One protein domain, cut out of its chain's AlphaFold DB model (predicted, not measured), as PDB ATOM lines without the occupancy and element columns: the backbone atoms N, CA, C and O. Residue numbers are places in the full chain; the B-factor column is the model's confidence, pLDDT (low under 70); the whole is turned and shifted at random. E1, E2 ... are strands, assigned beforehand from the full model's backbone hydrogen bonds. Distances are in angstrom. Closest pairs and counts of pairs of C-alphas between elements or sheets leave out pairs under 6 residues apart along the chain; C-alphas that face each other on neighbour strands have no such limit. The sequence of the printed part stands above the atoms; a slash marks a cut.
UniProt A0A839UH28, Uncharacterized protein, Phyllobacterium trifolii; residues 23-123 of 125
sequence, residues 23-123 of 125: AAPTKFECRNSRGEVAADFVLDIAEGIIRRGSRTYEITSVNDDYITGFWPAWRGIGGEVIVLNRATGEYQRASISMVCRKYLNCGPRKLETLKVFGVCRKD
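This is residues 23 to 123 of the 125 residues of an uncharacterized protein of Phyllobacterium trifolii (UniProt A0A839UH28). Eight strands form a small closed barrel, E1 to E8 round the ring in chain order, with E8 back beside E1. The hairpin of E7 and E8 runs out in the direction of the longest axis, and residues 102 to 107 in its loop stick out free. The printed part has 101 residues with eight named strands and no named helix, and its class is all strand. The strands make one meander, each the antiparallel neighbour of the one before. The outline is elongated, spanning 48 by 29 by 20 A, and the whole is only just compact, close to loose, with a radius of gyration of the C-alphas of 14.8 A.

E1, residues 26 to 32, begins with C-alpha 26 at (120.813, 88.891, 116.852) and is 19.1 A long from first to last C-alpha. E2 is residues 41 to 44 and E3 residues 49 to 52. E4, residues 55 to 62, is 19.0 A long, and E5, residues 66 to 72, is 19.9 A. E6, residues 78 to 85, is 23.1 A long, and E7, residues 90 to 99, is 27.7 A, ending with C-alpha 99 at (109.897, 119.084, 118.825). E8, residues 110 to 122, is the longest strand at 36.7 A and ends with C-alpha 122 at (122.596, 89.148, 123.774).

E1 and E2 are a hairpin at 149 degrees, with N 28 and O 41 2.8 A apart, within hydrogen-bond range. The hairpin of E2 and E3 has N 42 and O 51 at 2.9 A. In the hairpin of E3 and E4, N 50 and O 57 are 2.9 A apart. E4 is staggered: it pairs with E3 over residues 55 to 58 and with E5 over residues 58 to 62, where N 60 and O 68 are 2.9 A apart. The hairpin of E5 and E6 has N 69 and O 82 at 2.8 A. E6 and E7 are a hairpin at 176 degrees, with N 83 and O 92 at 2.9 A. The hairpin of E7 and E8 has N 93 and O 116 at 2.8 A. E8 bends by 53 degrees at residue 119. E8 and E1 are antiparallel at 120 degrees and close the barrel, with N 31 and O 119 at 2.9 A. E2 and E8 are only just apart, their closest C-alphas 8.1 A from each other.

The C-alphas of Ala 23 and Asn 105 are the two farthest apart, at 49.0 A. The printed part has no cut and no long link. The links from E1 to E2 and from E7 to E8 are short, and the other five are tight. The mean pLDDT of the printed part is 88.2, and residues 100 to 109 are under 70.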
ATOM      1  N   ALA A  23     124.735  85.362 109.068       74.56
ATOM      2  CA  ALA A  23     124.550  85.461 110.502       74.56
ATOM      3  C   ALA A  23     123.088  85.834 110.762       74.56
ATOM      4  O   ALA A  23     122.626  86.882 110.311       74.56
ATOM      5  N   ALA A  24     122.361  84.959 111.455       85.50
ATOM      6  CA  ALA A  24     120.976  85.219 111.810       85.50
ATOM      7  C   ALA A  24     120.863  86.529 112.617       85.50
ATOM      8  O   ALA A  24     121.792  86.868 113.370       85.50
ATOM      9  N   PRO A  25     119.732  87.253 112.506       90.38
ATOM     10  CA  PRO A  25     119.508  88.458 113.285       90.38
ATOM     11  C   PRO A  25     119.707  88.183 114.776       90.38
ATOM     12  O   PRO A  25     119.165  87.230 115.331       90.38
ATOM     13  N   THR A  26     120.499  89.023 115.431       91.31
ATOM     14  CA  THR A  26     120.813  88.891 116.852       91.31
ATOM     15  C   THR A  26     119.939  89.834 117.662       91.31
ATOM     16  O   THR A  26     119.971  91.049 117.458       91.31
ATOM     17  N   LYS A  27     119.175  89.286 118.608       92.12
ATOM     18  CA  LYS A  27     118.369  90.072 119.540       92.12
ATOM     19  C   LYS A  27     119.183  90.444 120.783       92.12
ATOM     20  O   LYS A  27     119.994  89.664 121.277       92.12
ATOM     21  N   PHE A  28     118.959  91.656 121.268       92.00
ATOM     22  CA  PHE A  28     119.597  92.234 122.438       92.00
ATOM     23  C   PHE A  28     118.545  92.820 123.372       92.00
ATOM     24  O   PHE A  28     117.747  93.659 122.957       92.00
ATOM     25  N   GLU A  29     118.598  92.446 124.643       93.38
ATOM     26  CA  GLU A  29     117.802  93.064 125.699       93.38
ATOM     27  C   GLU A  29     118.571  94.230 126.307       93.38
ATOM     28  O   GLU A  29     119.670  94.044 126.839       93.38
ATOM     29  N   CYS A  30     118.013  95.438 126.249       91.56
ATOM     30  CA  CYS A  30     118.762  96.643 126.590       91.56
ATOM     31  C   CYS A  30     118.139  97.433 127.733       91.56
ATOM     32  O   CYS A  30     116.945  97.746 127.753       91.56
ATOM     33  N   ARG A  31     118.998  97.826 128.672       93.75
ATOM     34  CA  ARG A  31     118.660  98.677 129.812       93.75
ATOM     35  C   ARG A  31     119.450  99.970 129.744       93.75
ATOM     36  O   ARG A  31     120.576  99.974 129.257       93.75
ATOM     37  N   ASN A  32     118.864 101.079 130.177       92.56
ATOM     38  CA  ASN A  32     119.593 102.340 130.291       92.56
ATOM     39  C   ASN A  32     120.479 102.358 131.551       92.56
ATOM     40  O   ASN A  32     120.450 101.431 132.361       92.56
ATOM     41  N   SER A  33     121.248 103.428 131.740       89.38
ATOM     42  CA  SER A  33     122.124 103.618 132.905       89.38
ATOM     43  C   SER A  33     121.401 103.623 134.259       89.38
ATOM     44  O   SER A  33     122.047 103.465 135.289       89.38
ATOM     45  N   ARG A  34     120.070 103.771 134.276       89.44
ATOM     46  CA  ARG A  34     119.228 103.662 135.479       89.44
ATOM     47  C   ARG A  34     118.678 102.246 135.698       89.44
ATOM     48  O   ARG A  34     117.911 102.031 136.627       89.44
ATOM     49  N   GLY A  35     119.029 101.289 134.837       86.56
ATOM     50  CA  GLY A  35     118.527  99.912 134.864       86.56
ATOM     51  C   GLY A  35     117.129  99.728 134.259       86.56
ATOM     52  O   GLY A  35     116.620  98.603 134.208       86.56
ATOM     53  N   GLU A  36     116.509 100.800 133.763       87.56
ATOM     54  CA  GLU A  36     115.180 100.766 133.152       87.56
ATOM     55  C   GLU A  36     115.258 100.161 131.749       87.56
ATOM     56  O   GLU A  36     116.247 100.342 131.035       87.56
ATOM     57  N   VAL A  37     114.198  99.475 131.327       85.88
ATOM     58  CA  VAL A  37     114.110  98.900 129.979       85.88
ATOM     59  C   VAL A  37     114.128 100.026 128.940       85.88
ATOM     60  O   VAL A  37     113.263 100.899 128.941       85.88
ATOM     61  N   ALA A  38     115.118 100.007 128.045       78.25
ATOM     62  CA  ALA A  38     115.311 101.022 127.005       78.25
ATOM     63  C   ALA A  38     114.722 100.627 125.633       78.25
ATOM     64  O   ALA A  38     114.738 101.449 124.707       78.25
ATOM     65  N   ALA A  39     114.151  99.416 125.568       81.31
ATOM     66  CA  ALA A  39     113.710  98.624 124.416       81.31
ATOM     67  C   ALA A  39     114.790  97.703 123.835       81.31
ATOM     68  O   ALA A  39     115.962  98.066 123.776       81.31
ATOM     69  N   ASP A  40     114.349  96.533 123.378       87.75
ATOM     70  CA  ASP A  40     115.202  95.529 122.750       87.75
ATOM     71  C   ASP A  40     115.691  96.008 121.379       87.75
ATOM     72  O   ASP A  40     114.951  96.664 120.628       87.75
ATOM     73  N   PHE A  41     116.934  95.659 121.045       91.00
ATOM     74  CA  PHE A  41     117.480  95.831 119.703       91.00
ATOM     75  C   PHE A  41     117.509  94.504 118.957       91.00
ATOM     76  O   PHE A  41     117.837  93.468 119.525       91.00
ATOM     77  N   VAL A  42     117.228  94.545 117.659       94.00
ATOM     78  CA  VAL A  42     117.508  93.432 116.747       94.00
ATOM     79  C   VAL A  42     118.546  93.906 115.749       94.00
ATOM     80  O   VAL A  42     118.279  94.814 114.966       94.00
ATOM     81  N   LEU A  43     119.732  93.318 115.809       92.81
ATOM     82  CA  LEU A  43     120.838  93.584 114.905       92.81
ATOM     83  C   LEU A  43     120.810  92.582 113.757       92.81
ATOM     84  O   LEU A  43     120.876  91.379 113.990       92.81
ATOM     85  N   ASP A  44     120.785  93.081 112.533       94.19
ATOM     86  CA  ASP A  44     120.845  92.276 111.323       94.19
ATOM     87  C   ASP A  44     121.949  92.840 110.427       94.19
ATOM     88  O   ASP A  44     121.764  93.831 109.722       94.19
ATOM     89  N   ILE A  45     123.149  92.261 110.545       92.19
ATOM     90  CA  ILE A  45     124.333  92.737 109.817       92.19
ATOM     91  C   ILE A  45     124.195  92.435 108.322       92.19
ATOM     92  O   ILE A  45     124.650  93.232 107.509       92.19
ATOM     93  N   ALA A  46     123.555  91.317 107.964       91.56
ATOM     94  CA  ALA A  46     123.367  90.920 106.573       91.56
ATOM     95  C   ALA A  46     122.450  91.905 105.834       91.56
ATOM     96  O   ALA A  46     122.768  92.325 104.726       91.56
ATOM     97  N   GLU A  47     121.369  92.333 106.486       94.38
ATOM     98  CA  GLU A  47     120.453  93.350 105.955       94.38
ATOM     99  C   GLU A  47     120.938  94.791 106.195       94.38
ATOM    100  O   GLU A  47     120.306  95.743 105.743       94.38
ATOM    101  N   GLY A  48     122.043  94.983 106.924       95.88
ATOM    102  CA  GLY A  48     122.599  96.306 107.203       95.88
ATOM    103  C   GLY A  48     121.711  97.171 108.101       95.88
ATOM    104  O   GLY A  48     121.649  98.385 107.911       95.88
ATOM    105  N   ILE A  49     121.009  96.585 109.079       96.81
ATOM    106  CA  ILE A  49     120.045  97.313 109.919       96.81
ATOM    107  C   ILE A  49     120.114  96.978 111.414       96.81
ATOM    108  O   ILE A  49     120.483  95.885 111.841       96.81
ATOM    109  N   ILE A  50     119.655  97.929 112.229       95.62
ATOM    110  CA  ILE A  50     119.323  97.729 113.645       95.62
ATOM    111  C   ILE A  50     117.853  98.104 113.833       95.62
ATOM    112  O   ILE A  50     117.438  99.187 113.436       95.62
ATOM    113  N   ARG A  51     117.037  97.259 114.463       95.12
ATOM    114  CA  ARG A  51     115.635  97.577 114.784       95.12
ATOM    115  C   ARG A  51     115.487  97.882 116.273       95.12
ATOM    116  O   ARG A  51     116.012  97.141 117.094       95.12
ATOM    117  N   ARG A  52     114.751  98.943 116.625       91.81
ATOM    118  CA  ARG A  52     114.306  99.256 117.998       91.81
ATOM    119  C   ARG A  52     112.826  99.613 118.005       91.81
ATOM    120  O   ARG A  52     112.458 100.732 117.630       91.81
ATOM    121  N   GLY A  53     111.977  98.704 118.473       88.62
ATOM    122  CA  GLY A  53     110.528  98.871 118.342       88.62
ATOM    123  C   GLY A  53     110.151  99.098 116.873       88.62
ATOM    124  O   GLY A  53     110.511  98.299 116.019       88.62
ATOM    125  N   SER A  54     109.488 100.217 116.563       88.94
ATOM    126  CA  SER A  54     109.110 100.591 115.189       88.94
ATOM    127  C   SER A  54     110.193 101.328 114.388       88.94
ATOM    128  O   SER A  54     109.956 101.691 113.238       88.94
ATOM    129  N   ARG A  55     111.361 101.609 114.979       92.25
ATOM    130  CA  ARG A  55     112.450 102.318 114.292       92.25
ATOM    131  C   ARG A  55     113.438 101.331 113.688       92.25
ATOM    132  O   ARG A  55     113.921 100.452 114.398       92.25
ATOM    133  N   THR A  56     113.800 101.559 112.431       95.94
ATOM    134  CA  THR A  56     114.858 100.829 111.725       95.94
ATOM    135  C   THR A  56     115.996 101.798 111.434       95.94
ATOM    136  O   THR A  56     115.798 102.780 110.726       95.94
ATOM    137  N   TYR A  57     117.155 101.550 112.030       97.00
ATOM    138  CA  TYR A  57     118.399 102.264 111.768       97.00
ATOM    139  C   TYR A  57     119.108 101.562 110.623       97.00
ATOM    140  O   TYR A  57     119.217 100.337 110.640       97.00
ATOM    141  N   GLU A  58     119.623 102.333 109.680       97.88
ATOM    142  CA  GLU A  58     120.582 101.855 108.692       97.88
ATOM    143  C   GLU A  58     121.960 101.776 109.352       97.88
ATOM    144  O   GLU A  58     122.375 102.725 110.025       97.88
ATOM    145  N   ILE A  59     122.654 100.650 109.208       97.81
ATOM    146  CA  ILE A  59     124.028 100.496 109.683       97.81
ATOM    147  C   ILE A  59     124.941 101.296 108.759       97.81
ATOM    148  O   ILE A  59     125.076 100.992 107.580       97.81
ATOM    149  N   THR A  60     125.602 102.306 109.314       97.88
ATOM    150  CA  THR A  60     126.518 103.179 108.566       97.88
ATOM    151  C   THR A  60     127.981 102.799 108.757       97.88
ATOM    152  O   THR A  60     128.833 103.220 107.980       97.88
ATOM    153  N   SER A  61     128.297 102.027 109.801       97.06
ATOM    154  CA  SER A  61     129.652 101.551 110.072       97.06
ATOM    155  C   SER A  61     129.629 100.286 110.924       97.06
ATOM    156  O   SER A  61     128.876 100.195 111.899       97.06
ATOM    157  N   VAL A  62     130.489  99.332 110.568       95.62
ATOM    158  CA  VAL A  62     130.797  98.128 111.345       95.62
ATOM    159  C   VAL A  62     132.310  98.035 111.457       95.62
ATOM    160  O   VAL A  62     133.006  98.051 110.443       95.62
ATOM    161  N   ASN A  63     132.814  97.917 112.678       93.50
ATOM    162  CA  ASN A  63     134.194  97.535 112.939       93.50
ATOM    163  C   ASN A  63     134.238  96.396 113.972       93.50
ATOM    164  O   ASN A  63     133.207  95.783 114.289       93.50
ATOM    165  N   ASP A  64     135.440  96.066 114.440       90.50
ATOM    166  CA  ASP A  64     135.665  94.925 115.329       90.50
ATOM    167  C   ASP A  64     134.848  95.050 116.620       90.50
ATOM    168  O   ASP A  64     134.124  94.123 116.993       90.50
ATOM    169  N   ASP A  65     134.857  96.239 117.222       93.00
ATOM    170  CA  ASP A  65     134.243  96.479 118.524       93.00
ATOM    171  C   ASP A  65     132.857  97.112 118.432       93.00
ATOM    172  O   ASP A  65     132.038  96.911 119.320       93.00
ATOM    173  N   TYR A  66     132.554  97.867 117.378       95.25
ATOM    174  CA  TYR A  66     131.409  98.770 117.326       95.25
ATOM    175  C   TYR A  66     130.565  98.620 116.063       95.25
ATOM    176  O   TYR A  66     131.055  98.406 114.954       95.25
ATOM    177  N   ILE A  67     129.262  98.830 116.240       96.25
ATOM    178  CA  ILE A  67     128.285  98.982 115.162       96.25
ATOM    179  C   ILE A  67     127.594 100.323 115.342       96.25
ATOM    180  O   ILE A  67     127.077 100.620 116.420       96.25
ATOM    181  N   THR A  68     127.578 101.127 114.282       97.62
ATOM    182  CA  THR A  68     126.895 102.420 114.258       97.62
ATOM    183  C   THR A  68     125.684 102.341 113.346       97.62
ATOM    184  O   THR A  68     125.793 101.891 112.208       97.62
ATOM    185  N   GLY A  69     124.537 102.799 113.840       97.75
ATOM    186  CA  GLY A  69     123.313 102.924 113.061       97.75
ATOM    187  C   GLY A  69     122.773 104.347 113.071       97.75
ATOM    188  O   GLY A  69     122.890 105.059 114.072       97.75
ATOM    189  N   PHE A  70     122.135 104.750 111.978       97.50
ATOM    190  CA  PHE A  70     121.481 106.044 111.838       97.50
ATOM    191  C   PHE A  70     120.016 105.880 111.436       97.50
ATOM    192  O   PHE A  70     119.670 105.096 110.559       97.50
ATOM    193  N   TRP A  71     119.142 106.643 112.085       95.62
ATOM    194  CA  TRP A  71     117.739 106.767 111.718       95.62
ATOM    195  C   TRP A  71     117.424 108.239 111.431       95.62
ATOM    196  O   TRP A  71     117.470 109.059 112.358       95.62
ATOM    197  N   PRO A  72     117.105 108.611 110.179       92.88
ATOM    198  CA  PRO A  72     116.809 109.993 109.835       92.88
ATOM    199  C   PRO A  72     115.470 110.439 110.431       92.88
ATOM    200  O   PRO A  72     114.502 109.680 110.513       92.88
ATOM    201  N   ALA A  73     115.382 111.712 110.814       86.75
ATOM    202  CA  ALA A  73     114.102 112.296 111.195       86.75
ATOM    203  C   ALA A  73     113.195 112.463 109.961       86.75
ATOM    204  O   ALA A  73     113.640 112.922 108.912       86.75
ATOM    205  N   TRP A  74     111.890 112.206 110.118       76.81
ATOM    206  CA  TRP A  74     110.883 112.274 109.039       76.81
ATOM    207  C   TRP A  74     110.887 113.581 108.220       76.81
ATOM    208  O   TRP A  74     110.483 113.595 107.064       76.81
ATOM    209  N   ARG A  75     111.314 114.707 108.808       79.38
ATOM    210  CA  ARG A  75     111.332 116.030 108.153       79.38
ATOM    211  C   ARG A  75     112.736 116.523 107.795       79.38
ATOM    212  O   ARG A  75     112.930 117.726 107.663       79.38
ATOM    213  N   GLY A  76     113.711 115.620 107.709       74.94
ATOM    214  CA  GLY A  76     115.069 115.906 107.231       74.94
ATOM    215  C   GLY A  76     115.968 116.706 108.180       74.94
ATOM    216  O   GLY A  76     117.151 116.847 107.901       74.94
ATOM    217  N   ILE A  77     115.452 117.210 109.308       83.94
ATOM    218  CA  ILE A  77     116.256 117.913 110.318       83.94
ATOM    219  C   ILE A  77     116.443 117.015 111.537       83.94
ATOM    220  O   ILE A  77     115.490 116.742 112.274       83.94
ATOM    221  N   GLY A  78     117.694 116.612 111.752       89.62
ATOM    222  CA  GLY A  78     118.105 115.745 112.846       89.62
ATOM    223  C   GLY A  78     117.957 114.264 112.511       89.62
ATOM    224  O   GLY A  78     118.040 113.845 111.358       89.62
ATOM    225  N   GLY A  79     117.753 113.462 113.543       94.38
ATOM    226  CA  GLY A  79     117.757 112.011 113.464       94.38
ATOM    227  C   GLY A  79     118.225 111.416 114.777       94.38
ATOM    228  O   GLY A  79     118.338 112.109 115.791       94.38
ATOM    229  N   GLU A  80     118.489 110.123 114.766       95.50
ATOM    230  CA  GLU A  80     119.034 109.410 115.906       95.50
ATOM    231  C   GLU A  80     120.189 108.524 115.461       95.50
ATOM    232  O   GLU A  80     120.066 107.769 114.502       95.50
ATOM    233  N   VAL A  81     121.300 108.623 116.178       97.00
ATOM    234  CA  VAL A  81     122.455 107.743 116.032       97.00
ATOM    235  C   VAL A  81     122.460 106.773 117.203       97.00
ATOM    236  O   VAL A  81     122.190 107.160 118.345       97.00
ATOM    237  N   ILE A  82     122.788 105.521 116.915       96.50
ATOM    238  CA  ILE A  82     123.116 104.497 117.898       96.50
ATOM    239  C   ILE A  82     124.530 103.987 117.640       96.50
ATOM    240  O   ILE A  82     124.902 103.771 116.493       96.50
ATOM    241  N   VAL A  83     125.291 103.777 118.707       96.81
ATOM    242  CA  VAL A  83     126.568 103.065 118.694       96.81
ATOM    243  C   VAL A  83     126.453 101.926 119.697       96.81
ATOM    244  O   VAL A  83     126.082 102.170 120.843       96.81
ATOM    245  N   LEU A  84     126.736 100.700 119.266       95.38
ATOM    246  CA  LEU A  84     126.713  99.489 120.087       95.38
ATOM    247  C   LEU A  84     128.109  98.870 120.105       95.38
ATOM    248  O   LEU A  84     128.631  98.535 119.045       95.38
ATOM    249  N   ASN A  85     128.677  98.683 121.292       94.88
ATOM    250  CA  ASN A  85     129.857  97.861 121.512       94.88
ATOM    251  C   ASN A  85     129.447  96.378 121.495       94.88
ATOM    252  O   ASN A  85     128.641  95.930 122.310       94.88
ATOM    253  N   ARG A  86     129.992  95.609 120.557       88.19
ATOM    254  CA  ARG A  86     129.699  94.191 120.323       88.19
ATOM    255  C   ARG A  86     130.307  93.286 121.389       88.19
ATOM    256  O   ARG A  86     129.754  92.220 121.648       88.19
ATOM    257  N   ALA A  87     131.430  93.695 121.971       89.31
ATOM    258  CA  ALA A  87     132.149  92.926 122.976       89.31
ATOM    259  C   ALA A  87     131.516  93.091 124.363       89.31
ATOM    260  O   ALA A  87     131.315  92.108 125.074       89.31
ATOM    261  N   THR A  88     131.173  94.326 124.741       92.12
ATOM    262  CA  THR A  88     130.644  94.634 126.083       92.12
ATOM    263  C   THR A  88     129.120  94.714 126.131       92.12
ATOM    264  O   THR A  88     128.529  94.628 127.207       92.12
ATOM    265  N   GLY A  89     128.469  94.900 124.980       91.56
ATOM    266  CA  GLY A  89     127.042  95.196 124.892       91.56
ATOM    267  C   GLY A  89     126.690  96.636 125.272       91.56
ATOM    268  O   GLY A  89     125.518  97.007 125.232       91.56
ATOM    269  N   GLU A  90     127.654  97.476 125.649       95.12
ATOM    270  CA  GLU A  90     127.396  98.885 125.941       95.12
ATOM    271  C   GLU A  90     126.852  99.596 124.707       95.12
ATOM    272  O   GLU A  90     127.344  99.408 123.596       95.12
ATOM    273  N   TYR A  91     125.849 100.447 124.892       95.31
ATOM    274  CA  TYR A  91     125.341 101.266 123.808       95.31
ATOM    275  C   TYR A  91     125.183 102.718 124.228       95.31
ATOM    276  O   TYR A  91     124.867 103.057 125.374       95.31
ATOM    277  N   GLN A  92     125.329 103.579 123.235       96.19
ATOM    278  CA  GLN A  92     125.010 104.985 123.327       96.19
ATOM    279  C   GLN A  92     124.043 105.352 122.213       96.19
ATOM    280  O   GLN A  92     124.181 104.937 121.065       96.19
ATOM    281  N   ARG A  93     123.059 106.175 122.555       94.50
ATOM    282  CA  ARG A  93     122.136 106.790 121.613       94.50
ATOM    283  C   ARG A  93     122.127 108.287 121.791       94.50
ATOM    284  O   ARG A  93     122.074 108.787 122.913       94.50
ATOM    285  N   ALA A  94     122.111 108.994 120.675       95.06
ATOM    286  CA  ALA A  94     121.917 110.430 120.647       95.06
ATOM    287  C   ALA A  94     120.888 110.767 119.576       95.06
ATOM    288  O   ALA A  94     121.007 110.304 118.446       95.06
ATOM    289  N   SER A  95     119.887 111.572 119.918       93.44
ATOM    290  CA  SER A  95     118.939 112.092 118.944       93.44
ATOM    291  C   SER A  95     118.868 113.600 118.976       93.44
ATOM    292  O   SER A  95     119.050 114.239 120.012       93.44
ATOM    293  N   ILE A  96     118.609 114.151 117.801       92.00
ATOM    294  CA  ILE A  96     118.342 115.557 117.566       92.00
ATOM    295  C   ILE A  96     117.001 115.605 116.853       92.00
ATOM    296  O   ILE A  96     116.816 114.941 115.832       92.00
ATOM    297  N   SER A  97     116.047 116.365 117.379       87.50
ATOM    298  CA  SER A  97     114.736 116.484 116.748       87.50
ATOM    299  C   SER A  97     114.128 117.863 116.940       87.50
ATOM    300  O   SER A  97     114.332 118.526 117.955       87.50
ATOM    301  N   MET A  98     113.356 118.290 115.943       83.19
ATOM    302  CA  MET A  98     112.509 119.473 116.049       83.19
ATOM    303  C   MET A  98     111.213 119.076 116.754       83.19
ATOM    304  O   MET A  98     110.342 118.450 116.145       83.19
ATOM    305  N   VAL A  99     111.075 119.437 118.025       75.31
ATOM    306  CA  VAL A  99     109.897 119.084 118.825       75.31
ATOM    307  C   VAL A  99     108.926 120.265 118.844       75.31
ATOM    308  O   VAL A  99     109.323 121.408 119.067       75.31
ATOM    309  N   CYS A 100     107.634 119.999 118.617       69.81
ATOM    310  CA  CYS A 100     106.573 120.913 119.041       69.81
ATOM    311  C   CYS A 100     105.803 120.267 120.192       69.81
ATOM    312  O   CYS A 100     105.203 119.203 120.031       69.81
ATOM    313  N   ARG A 101     105.817 120.905 121.364       64.88
ATOM    314  CA  ARG A 101     104.994 120.467 122.491       64.88
ATOM    315  C   ARG A 101     103.566 120.946 122.233       64.88
ATOM    316  O   ARG A 101     103.328 122.146 122.200       64.88
ATOM    317  N   LYS A 102     102.639 119.996 122.054       54.53
ATOM    318  CA  LYS A 102     101.223 120.154 121.642       54.53
ATOM    319  C   LYS A 102     100.399 121.245 122.357       54.53
ATOM    320  O   LYS A 102      99.323 121.568 121.878       54.53
ATOM    321  N   TYR A 103     100.877 121.790 123.475       56.16
ATOM    322  CA  TYR A 103     100.166 122.767 124.312       56.16
ATOM    323  C   TYR A 103     100.660 124.210 124.160       56.16
ATOM    324  O   TYR A 103     100.127 125.112 124.796       56.16
ATOM    325  N   LEU A 104     101.666 124.448 123.323       55.00
ATOM    326  CA  LEU A 104     102.126 125.785 122.974       55.00
ATOM    327  C   LEU A 104     101.894 125.930 121.476       55.00
ATOM    328  O   LEU A 104     102.460 125.148 120.713       55.00
ATOM    329  N   ASN A 105     101.053 126.889 121.066       58.31
ATOM    330  CA  ASN A 105     100.972 127.365 119.681       58.31
ATOM    331  C   ASN A 105     102.379 127.309 119.090       58.31
ATOM    332  O   ASN A 105     103.255 127.975 119.643       58.31
ATOM    333  N   CYS A 106     102.620 126.440 118.097       60.81
ATOM    334  CA  CYS A 106     103.972 126.119 117.640       60.81
ATOM    335  C   CYS A 106     104.610 127.384 117.044       60.81
ATOM    336  O   CYS A 106     104.565 127.597 115.835       60.81
ATOM    337  N   GLY A 107     105.194 128.221 117.903       61.44
ATOM    338  CA  GLY A 107     106.124 129.275 117.545       61.44
ATOM    339  C   GLY A 107     107.393 128.656 116.954       61.44
ATOM    340  O   GLY A 107     107.367 127.500 116.513       61.44
ATOM    341  N   PRO A 108     108.528 129.373 116.923       62.50
ATOM    342  CA  PRO A 108     109.737 128.837 116.312       62.50
ATOM    343  C   PRO A 108     110.074 127.481 116.943       62.50
ATOM    344  O   PRO A 108     110.270 127.370 118.158       62.50
ATOM    345  N   ARG A 109     110.055 126.428 116.115       68.94
ATOM    346  CA  ARG A 109     110.354 125.065 116.556       68.94
ATOM    347  C   ARG A 109     111.749 125.078 117.185       68.94
ATOM    348  O   ARG A 109     112.672 125.647 116.607       68.94
ATOM    349  N   LYS A 110     111.908 124.442 118.345       78.06
ATOM    350  CA  LYS A 110     113.209 124.329 119.011       78.06
ATOM    351  C   LYS A 110     113.849 122.989 118.682       78.06
ATOM    352  O   LYS A 110     113.161 121.972 118.568       78.06
ATOM    353  N   LEU A 111     115.167 123.019 118.523       83.50
ATOM    354  CA  LEU A 111     115.984 121.822 118.446       83.50
ATOM    355  C   LEU A 111     116.098 121.247 119.863       83.50
ATOM    356  O   LEU A 111     116.590 121.928 120.761       83.50
ATOM    357  N   GLU A 112     115.631 120.022 120.071       87.50
ATOM    358  CA  GLU A 112     115.849 119.285 121.315       87.50
ATOM    359  C   GLU A 112     116.815 118.126 121.057       87.50
ATOM    360  O   GLU A 112     116.793 117.493 119.995       87.50
ATOM    361  N   THR A 113     117.658 117.847 122.050       90.88
ATOM    362  CA  THR A 113     118.609 116.735 122.016       90.88
ATOM    363  C   THR A 113     118.316 115.752 123.134       90.88
ATOM    364  O   THR A 113     118.073 116.167 124.267       90.88
ATOM    365  N   LEU A 114     118.428 114.460 122.852       90.94
ATOM    366  CA  LEU A 114     118.365 113.398 123.851       90.94
ATOM    367  C   LEU A 114     119.641 112.566 123.769       90.94
ATOM    368  O   LEU A 114     120.083 112.221 122.677       90.94
ATOM    369  N   LYS A 115     120.208 112.208 124.923       93.75
ATOM    370  CA  LYS A 115     121.300 111.237 125.028       93.75
ATOM    371  C   LYS A 115     120.891 110.132 125.990       93.75
ATOM    372  O   LYS A 115     120.381 110.418 127.070       93.75
ATOM    373  N   VAL A 116     121.101 108.887 125.589       92.75
ATOM    374  CA  VAL A 116     120.822 107.697 126.395       92.75
ATOM    375  C   VAL A 116     122.040 106.795 126.339       92.75
ATOM    376  O   VAL A 116     122.592 106.565 125.268       92.75
ATOM    377  N   PHE A 117     122.430 106.278 127.493       95.12
ATOM    378  CA  PHE A 117     123.505 105.306 127.644       95.12
ATOM    379  C   PHE A 117     122.933 104.069 128.311       95.12
ATOM    380  O   PHE A 117     121.968 104.174 129.079       95.12
ATOM    381  N   GLY A 118     123.524 102.916 128.047       94.75
ATOM    382  CA  GLY A 118     123.077 101.685 128.661       94.75
ATOM    383  C   GLY A 118     123.889 100.476 128.249       94.75
ATOM    384  O   GLY A 118     124.931 100.592 127.611       94.75
ATOM    385  N   VAL A 119     123.375  99.312 128.623       95.12
ATOM    386  CA  VAL A 119     123.981  98.021 128.319       95.12
ATOM    387  C   VAL A 119     122.916  97.103 127.749       95.12
ATOM    388  O   VAL A 119     121.780  97.056 128.230       95.12
ATOM    389  N   CYS A 120     123.304  96.388 126.711       93.25
ATOM    390  CA  CYS A 120     122.556  95.351 126.045       93.25
ATOM    391  C   CYS A 120     123.152  93.989 126.384       93.25
ATOM    392  O   CYS A 120     124.367  93.827 126.440       93.25
ATOM    393  N   ARG A 121     122.300  92.988 126.572       92.19
ATOM    394  CA  ARG A 121     122.718  91.591 126.678       92.19
ATOM    395  C   ARG A 121     122.170  90.834 125.489       92.19
ATOM    396  O   ARG A 121     121.011  91.016 125.133       92.19
ATOM    397  N   LYS A 122     123.020  90.026 124.859       87.50
ATOM    398  CA  LYS A 122     122.596  89.148 123.774       87.50
ATOM    399  C   LYS A 122     121.562  88.168 124.327       87.50
ATOM    400  O   LYS A 122     121.814  87.534 125.351       87.50
ATOM    401  N   ASP A 123     120.414  88.096 123.669       81.25
ATOM    402  CA  ASP A 123     119.377  87.118 123.974       81.25
ATOM    403  C   ASP A 123     119.892  85.753 123.489       81.25
ATOM    404  O   ASP A 123     120.130  85.559 122.292       81.25
TER     405      ASP A 123